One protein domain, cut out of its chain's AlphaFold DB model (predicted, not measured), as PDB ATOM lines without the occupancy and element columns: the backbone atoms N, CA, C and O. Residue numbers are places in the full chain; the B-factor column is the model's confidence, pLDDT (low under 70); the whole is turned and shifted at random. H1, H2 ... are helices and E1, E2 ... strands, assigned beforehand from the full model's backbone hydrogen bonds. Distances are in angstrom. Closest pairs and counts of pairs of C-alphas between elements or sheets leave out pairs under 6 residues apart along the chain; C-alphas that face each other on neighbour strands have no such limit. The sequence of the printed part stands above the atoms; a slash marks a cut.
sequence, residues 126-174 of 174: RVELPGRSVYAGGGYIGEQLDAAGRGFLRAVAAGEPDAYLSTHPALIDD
ATOM      1  N   ARG A 126      60.741 -29.051  89.517       89.50
ATOM      2  CA  ARG A 126      59.580 -29.375  88.687       89.50
ATOM      3  C   ARG A 126      59.929 -29.059  87.243       89.50
ATOM      4  O   ARG A 126      60.470 -27.995  86.955       89.50
ATOM      5  N   VAL A 127      59.617 -29.997  86.358       93.19
ATOM      6  CA  VAL A 127      59.901 -29.869  84.932       93.19
ATOM      7  C   VAL A 127      58.599 -29.992  84.159       93.19
ATOM      8  O   VAL A 127      57.936 -31.030  84.215       93.19
ATOM      9  N   GLU A 128      58.227 -28.932  83.453       89.88
ATOM     10  CA  GLU A 128      57.123 -28.943  82.507       89.88
ATOM     11  C   GLU A 128      57.565 -29.660  81.227       89.88
ATOM     12  O   GLU A 128      58.638 -29.409  80.679       89.88
ATOM     13  N   LEU A 129      56.733 -30.589  80.752       90.94
ATOM     14  CA  LEU A 129      56.970 -31.315  79.509       90.94
ATOM     15  C   LEU A 129      56.044 -30.752  78.428       90.94
ATOM     16  O   LEU A 129      54.903 -31.213  78.314       90.94
ATOM     17  N   PRO A 130      56.498 -29.758  77.644       88.00
ATOM     18  CA  PRO A 130      55.653 -29.112  76.660       88.00
ATOM     19  C   PRO A 130      55.227 -30.098  75.574       88.00
ATOM     20  O   PRO A 130      55.983 -30.957  75.103       88.00
ATOM     21  N   GLY A 131      53.971 -29.960  75.173       87.69
ATOM     22  CA  GLY A 131      53.338 -30.810  74.185       87.69
ATOM     23  C   GLY A 131      52.247 -30.072  73.428       87.69
ATOM     24  O   GLY A 131      51.909 -28.926  73.721       87.69
ATOM     25  N   ARG A 132      51.724 -30.742  72.407       87.44
ATOM     26  CA  ARG A 132      50.669 -30.231  71.535       87.44
ATOM     27  C   ARG A 132      49.690 -31.330  71.167       87.44
ATOM     28  O   ARG A 132      50.091 -32.475  70.942       87.44
ATOM     29  N   SER A 133      48.442 -30.931  70.964       90.44
ATOM     30  CA  SER A 133      47.405 -31.820  70.465       90.44
ATOM     31  C   SER A 133      47.707 -32.249  69.028       90.44
ATOM     32  O   SER A 133      48.091 -31.443  68.173       90.44
ATOM     33  N   VAL A 134      47.516 -33.536  68.762       93.69
ATOM     34  CA  VAL A 134      47.694 -34.168  67.455       93.69
ATOM     35  C   VAL A 134      46.332 -34.545  66.896       93.69
ATOM     36  O   VAL A 134      45.481 -35.107  67.589       93.69
ATOM     37  N   TYR A 135      46.149 -34.248  65.612       95.12
ATOM     38  CA  TYR A 135      44.925 -34.519  64.875       95.12
ATOM     39  C   TYR A 135      45.229 -35.368  63.643       95.12
ATOM     40  O   TYR A 135      46.227 -35.139  62.959       95.12
ATOM     41  N   ALA A 136      44.348 -36.315  63.340       95.25
ATOM     42  CA  ALA A 136      44.364 -37.094  62.108       95.25
ATOM     43  C   ALA A 136      42.941 -37.176  61.547       95.25
ATOM     44  O   ALA A 136      41.992 -37.441  62.280       95.25
ATOM     45  N   GLY A 137      42.772 -36.888  60.252       92.19
ATOM     46  CA  GLY A 137      41.449 -36.888  59.610       92.19
ATOM     47  C   GLY A 137      40.443 -35.903  60.226       92.19
ATOM     48  O   GLY A 137      39.246 -36.159  60.195       92.19
ATOM     49  N   GLY A 138      40.914 -34.812  60.842       92.25
ATOM     50  CA  GLY A 138      40.071 -33.845  61.562       92.25
ATOM     51  C   GLY A 138      39.672 -34.268  62.984       92.25
ATOM     52  O   GLY A 138      39.084 -33.466  63.704       92.25
ATOM     53  N   GLY A 139      40.019 -35.485  63.416       93.94
ATOM     54  CA  GLY A 139      39.787 -35.975  64.773       93.94
ATOM     55  C   GLY A 139      41.016 -35.822  65.666       93.94
ATOM     56  O   GLY A 139      42.145 -36.007  65.213       93.94
ATOM     57  N   TYR A 140      40.799 -35.496  66.940       92.81
ATOM     58  CA  TYR A 140      41.845 -35.532  67.964       92.81
ATOM     59  C   TYR A 140      42.264 -36.980  68.242       92.81
ATOM     60  O   TYR A 140      41.402 -37.827  68.477       92.81
ATOM     61  N   ILE A 141      43.571 -37.255  68.245       95.06
ATOM     62  CA  ILE A 141      44.114 -38.604  68.492       95.06
ATOM     63  C   ILE A 141      45.089 -38.681  69.675       95.06
ATOM     64  O   ILE A 141      45.527 -39.775  70.021       95.06
ATOM     65  N   GLY A 142      45.418 -37.554  70.312       91.44
ATOM     66  CA  GLY A 142      46.254 -37.528  71.512       91.44
ATOM     67  C   GLY A 142      47.156 -36.301  71.612       91.44
ATOM     68  O   GLY A 142      47.079 -35.382  70.801       91.44
ATOM     69  N   GLU A 143      48.033 -36.313  72.611       90.06
ATOM     70  CA  GLU A 143      49.069 -35.300  72.819       90.06
ATOM     71  C   GLU A 143      50.437 -35.825  72.375       90.06
ATOM     72  O   GLU A 143      50.763 -36.999  72.566       90.06
ATOM     73  N   GLN A 144      51.265 -34.945  71.818       93.19
ATOM     74  CA  GLN A 144      52.653 -35.238  71.483       93.19
ATOM     75  C   GLN A 144      53.571 -34.220  72.149       93.19
ATOM     76  O   GLN A 144      53.426 -33.018  71.936       93.19
ATOM     77  N   LEU A 145      54.553 -34.720  72.902       94.12
ATOM     78  CA  LEU A 145      55.655 -33.909  73.416       94.12
ATOM     79  C   LEU A 145      56.383 -33.222  72.267       94.12
ATOM     80  O   LEU A 145      56.615 -33.850  71.231       94.12
ATOM     81  N   ASP A 146      56.789 -31.975  72.450       93.81
ATOM     82  CA  ASP A 146      57.597 -31.271  71.462       93.81
ATOM     83  C   ASP A 146      59.062 -31.769  71.446       93.81
ATOM     84  O   ASP A 146      59.412 -32.814  72.005       93.81
ATOM     85  N   ALA A 147      59.941 -31.061  70.734       95.31
ATOM     86  CA  ALA A 147      61.354 -31.422  70.690       95.31
ATOM     87  C   ALA A 147      62.049 -31.274  72.055       95.31
ATOM     88  O   ALA A 147      62.880 -32.123  72.381       95.31
ATOM     89  N   ALA A 148      61.684 -30.258  72.841       95.38
ATOM     90  CA  ALA A 148      62.276 -29.974  74.140       95.38
ATOM     91  C   ALA A 148      61.849 -31.011  75.191       95.38
ATOM     92  O   ALA A 148      62.694 -31.618  75.846       95.38
ATOM     93  N   GLY A 149      60.552 -31.326  75.273       95.25
ATOM     94  CA  GLY A 149      60.032 -32.354  76.178       95.25
ATOM     95  C   GLY A 149      60.616 -33.741  75.884       95.25
ATOM     96  O   GLY A 149      61.036 -34.457  76.793       95.25
ATOM     97  N   ARG A 150      60.733 -34.120  74.601       96.25
ATOM     98  CA  ARG A 150      61.412 -35.377  74.220       96.25
ATOM     99  C   ARG A 150      62.914 -35.342  74.495       96.25
ATOM    100  O   ARG A 150      63.487 -36.382  74.813       96.25
ATOM    101  N   GLY A 151      63.553 -34.187  74.312       97.06
ATOM    102  CA  GLY A 151      64.966 -33.979  74.620       97.06
ATOM    103  C   GLY A 151      65.246 -34.197  76.102       97.06
ATOM    104  O   GLY A 151      66.131 -34.981  76.436       97.06
ATOM    105  N   PHE A 152      64.412 -33.627  76.974       97.31
ATOM    106  CA  PHE A 152      64.522 -33.814  78.418       97.31
ATOM    107  C   PHE A 152      64.396 -35.287  78.824       97.31
ATOM    108  O   PHE A 152      65.240 -35.789  79.560       97.31
ATOM    109  N   LEU A 153      63.414 -36.027  78.294       96.81
ATOM    110  CA  LEU A 153      63.282 -37.460  78.602       96.81
ATOM    111  C   LEU A 153      64.504 -38.281  78.158       96.81
ATOM    112  O   LEU A 153      64.905 -39.212  78.856       96.81
ATOM    113  N   ARG A 154      65.126 -37.935  77.021       97.75
ATOM    114  CA  ARG A 154      66.392 -38.559  76.599       97.75
ATOM    115  C   ARG A 154      67.541 -38.208  77.538       97.75
ATOM    116  O   ARG A 154      68.318 -39.094  77.866       97.75
ATOM    117  N   ALA A 155      67.626 -36.957  77.984       97.94
ATOM    118  CA  ALA A 155      68.641 -36.524  78.937       97.94
ATOM    119  C   ALA A 155      68.496 -37.246  80.285       97.94
ATOM    120  O   ALA A 155      69.486 -37.725  80.827       97.94
ATOM    121  N   VAL A 156      67.267 -37.425  80.784       97.06
ATOM    122  CA  VAL A 156      66.992 -38.240  81.981       97.06
ATOM    123  C   VAL A 156      67.483 -39.676  81.786       97.06
ATOM    124  O   VAL A 156      68.184 -40.199  82.648       97.06
ATOM    125  N   ALA A 157      67.167 -40.303  80.649       97.19
ATOM    126  CA  ALA A 157      67.616 -41.664  80.349       97.19
ATOM    127  C   ALA A 157      69.148 -41.783  80.220       97.19
ATOM    128  O   ALA A 157      69.703 -42.834  80.529       97.19
ATOM    129  N   ALA A 158      69.823 -40.714  79.790       97.88
ATOM    130  CA  ALA A 158      71.281 -40.629  79.722       97.88
ATOM    131  C   ALA A 158      71.944 -40.272  81.068       97.88
ATOM    132  O   ALA A 158      73.164 -40.331  81.172       97.88
ATOM    133  N   GLY A 159      71.166 -39.916  82.100       97.44
ATOM    134  CA  GLY A 159      71.696 -39.465  83.389       97.44
ATOM    135  C   GLY A 159      72.189 -38.013  83.396       97.44
ATOM    136  O   GLY A 159      72.950 -37.636  84.280       97.44
ATOM    137  N   GLU A 160      71.742 -37.188  82.446       97.56
ATOM    138  CA  GLU A 160      72.174 -35.794  82.263       97.56
ATOM    139  C   GLU A 160      71.023 -34.757  82.341       97.56
ATOM    140  O   GLU A 160      70.997 -33.803  81.554       97.56
ATOM    141  N   PRO A 161      70.038 -34.885  83.257       96.44
ATOM    142  CA  PRO A 161      68.894 -33.969  83.293       96.44
ATOM    143  C   PRO A 161      69.308 -32.517  83.577       96.44
ATOM    144  O   PRO A 161      68.800 -31.603  82.930       96.44
ATOM    145  N   ASP A 162      70.265 -32.298  84.481       96.56
ATOM    146  CA  ASP A 162      70.699 -30.955  84.889       96.56
ATOM    147  C   ASP A 162      71.411 -30.210  83.754       96.56
ATOM    148  O   ASP A 162      71.173 -29.021  83.531       96.56
ATOM    149  N   ALA A 163      72.238 -30.921  82.980       97.50
ATOM    150  CA  ALA A 163      72.903 -30.356  81.810       97.50
ATOM    151  C   ALA A 163      71.870 -29.898  80.770       97.50
ATOM    152  O   ALA A 163      71.975 -28.796  80.223       97.50
ATOM    153  N   TYR A 164      70.818 -30.692  80.556       97.75
ATOM    154  CA  TYR A 164      69.739 -30.330  79.644       97.75
ATOM    155  C   TYR A 164      68.941 -29.119  80.141       97.75
ATOM    156  O   TYR A 164      68.737 -28.165  79.388       97.75
ATOM    157  N   LEU A 165      68.552 -29.114  81.420       97.06
ATOM    158  CA  LEU A 165      67.815 -28.010  82.038       97.06
ATOM    159  C   LEU A 165      68.604 -26.696  82.045       97.06
ATOM    160  O   LEU A 165      68.013 -25.640  81.836       97.06
ATOM    161  N   SER A 166      69.934 -26.743  82.184       96.94
ATOM    162  CA  SER A 166      70.777 -25.537  82.146       96.94
ATOM    163  C   SER A 166      70.712 -24.785  80.810       96.94
ATOM    164  O   SER A 166      70.893 -23.569  80.768       96.94
ATOM    165  N   THR A 167      70.404 -25.497  79.720       97.25
ATOM    166  CA  THR A 167      70.228 -24.929  78.372       97.25
ATOM    167  C   THR A 167      68.755 -24.756  77.984       97.25
ATOM    168  O   THR A 167      68.464 -24.131  76.966       97.25
ATOM    169  N   HIS A 168      67.825 -25.257  78.805       96.62
ATOM    170  CA  HIS A 168      66.375 -25.175  78.603       96.62
ATOM    171  C   HIS A 168      65.657 -24.685  79.878       96.62
ATOM    172  O   HIS A 168      64.750 -25.362  80.369       96.62
ATOM    173  N   PRO A 169      66.011 -23.503  80.421       95.56
ATOM    174  CA  PRO A 169      65.472 -23.032  81.699       95.56
ATOM    175  C   PRO A 169      63.952 -22.821  81.677       95.56
ATOM    176  O   PRO A 169      63.311 -22.921  82.713       95.56
ATOM    177  N   ALA A 170      63.357 -22.596  80.499       93.94
ATOM    178  CA  ALA A 170      61.908 -22.467  80.329       93.94
ATOM    179  C   ALA A 170      61.117 -23.754  80.641       93.94
ATOM    180  O   ALA A 170      59.896 -23.702  80.711       93.94
ATOM    181  N   LEU A 171      61.791 -24.901  80.790       94.25
ATOM    182  CA  LEU A 171      61.156 -26.143  81.227       94.25
ATOM    183  C   LEU A 171      61.004 -26.223  82.751       94.25
ATOM    184  O   LEU A 171      60.324 -27.123  83.229       94.25
ATOM    185  N   ILE A 172      61.647 -25.344  83.520       93.62
ATOM    186  CA  ILE A 172      61.574 -25.357  84.984       93.62
ATOM    187  C   ILE A 172      60.330 -24.577  85.426       93.62
ATOM    188  O   ILE A 172      60.123 -23.441  85.006       93.62
ATOM    189  N   ASP A 173      59.497 -25.209  86.254       83.06
ATOM    190  CA  ASP A 173      58.216 -24.673  86.736       83.06
ATOM    191  C   ASP A 173      58.334 -24.233  88.209       83.06
ATOM    192  O   ASP A 173      58.455 -25.069  89.113       83.06
ATOM    193  N   ASP A 174      58.310 -22.917  88.435       61.69
ATOM    194  CA  ASP A 174      58.498 -22.266  89.745       61.69
ATOM    195  C   ASP A 174      57.327 -22.469  90.741       61.69
ATOM    196  O   ASP A 174      56.130 -22.520  90.360       61.69
TER     197      ASP A 174
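Overview. This is residues 126 to 174 of the 174 residues of the protein "LytR_cpsA_psr domain-containing protein" of Couchioplanes caeruleus subsp. caeruleus (UniProt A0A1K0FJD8). What shape is seen first? A long hairpin of two strands, E1 and E2, makes one end of an elongated model, and a small helical hairpin, H1 and H2, makes the other. What is it built of? The printed part has 49 residues, with two named strands and two named helices in the order E1, E2, H1, H2; the sheet, E1 - E2, is antiparallel and the class is mixed, helices and strands. How compact is it? It is loose, with a radius of gyration of the C-alphas of 12.9 A, and spans 39 by 24 by 14 A.

Along the chain. Where are the strands? E1 is residues 131 to 136, 16.3 A long, and begins at C-alpha 131, (53.338, -30.810, 74.185). E2 is residues 139 to 145, 18.2 A long. Where are the helices? H1 is residues 147 to 158, 16.3 A long. H2 is residues 161 to 167, 10.4 A long, and ends at C-alpha 167, (70.228, -24.929, 78.372).

Arrangement. How do the strands pair? E1 and E2 form an antiparallel hairpin, their directions at 149 degrees. N 134 and O 142, 2.8 A apart, and N 144 and O 132, 2.9 A apart, are within hydrogen-bond range. How do the helices stand? H1, with residues 151 to 155 alone, touches H2 in a helical hairpin, opposite ways at a steep tilt of 38 degrees; the closest C-alphas, of Ala 155 and Pro 161, are 5.1 A apart. In H1 every O i to N i+4 pair is within hydrogen-bond range, and in H2 2 of 3 are. What of strands and helices together? The closest C-alphas of E1 and H1, of Gly 131 and Gly 149, are 7.2 A apart. H2 is apart from both E1 and E2.

Size, cuts and confidence. How large is it? The two C-alphas farthest apart, of Gly 137 and Asp 162, are 39.1 A apart. Is the printed part unbroken? It has no cut, and the links E1 to E2, E2 to H1 and H1 to H2 are tight. Where is confidence low? Residue 174, the chain's last, is under 70, while the mean pLDDT of the printed part is 93.6.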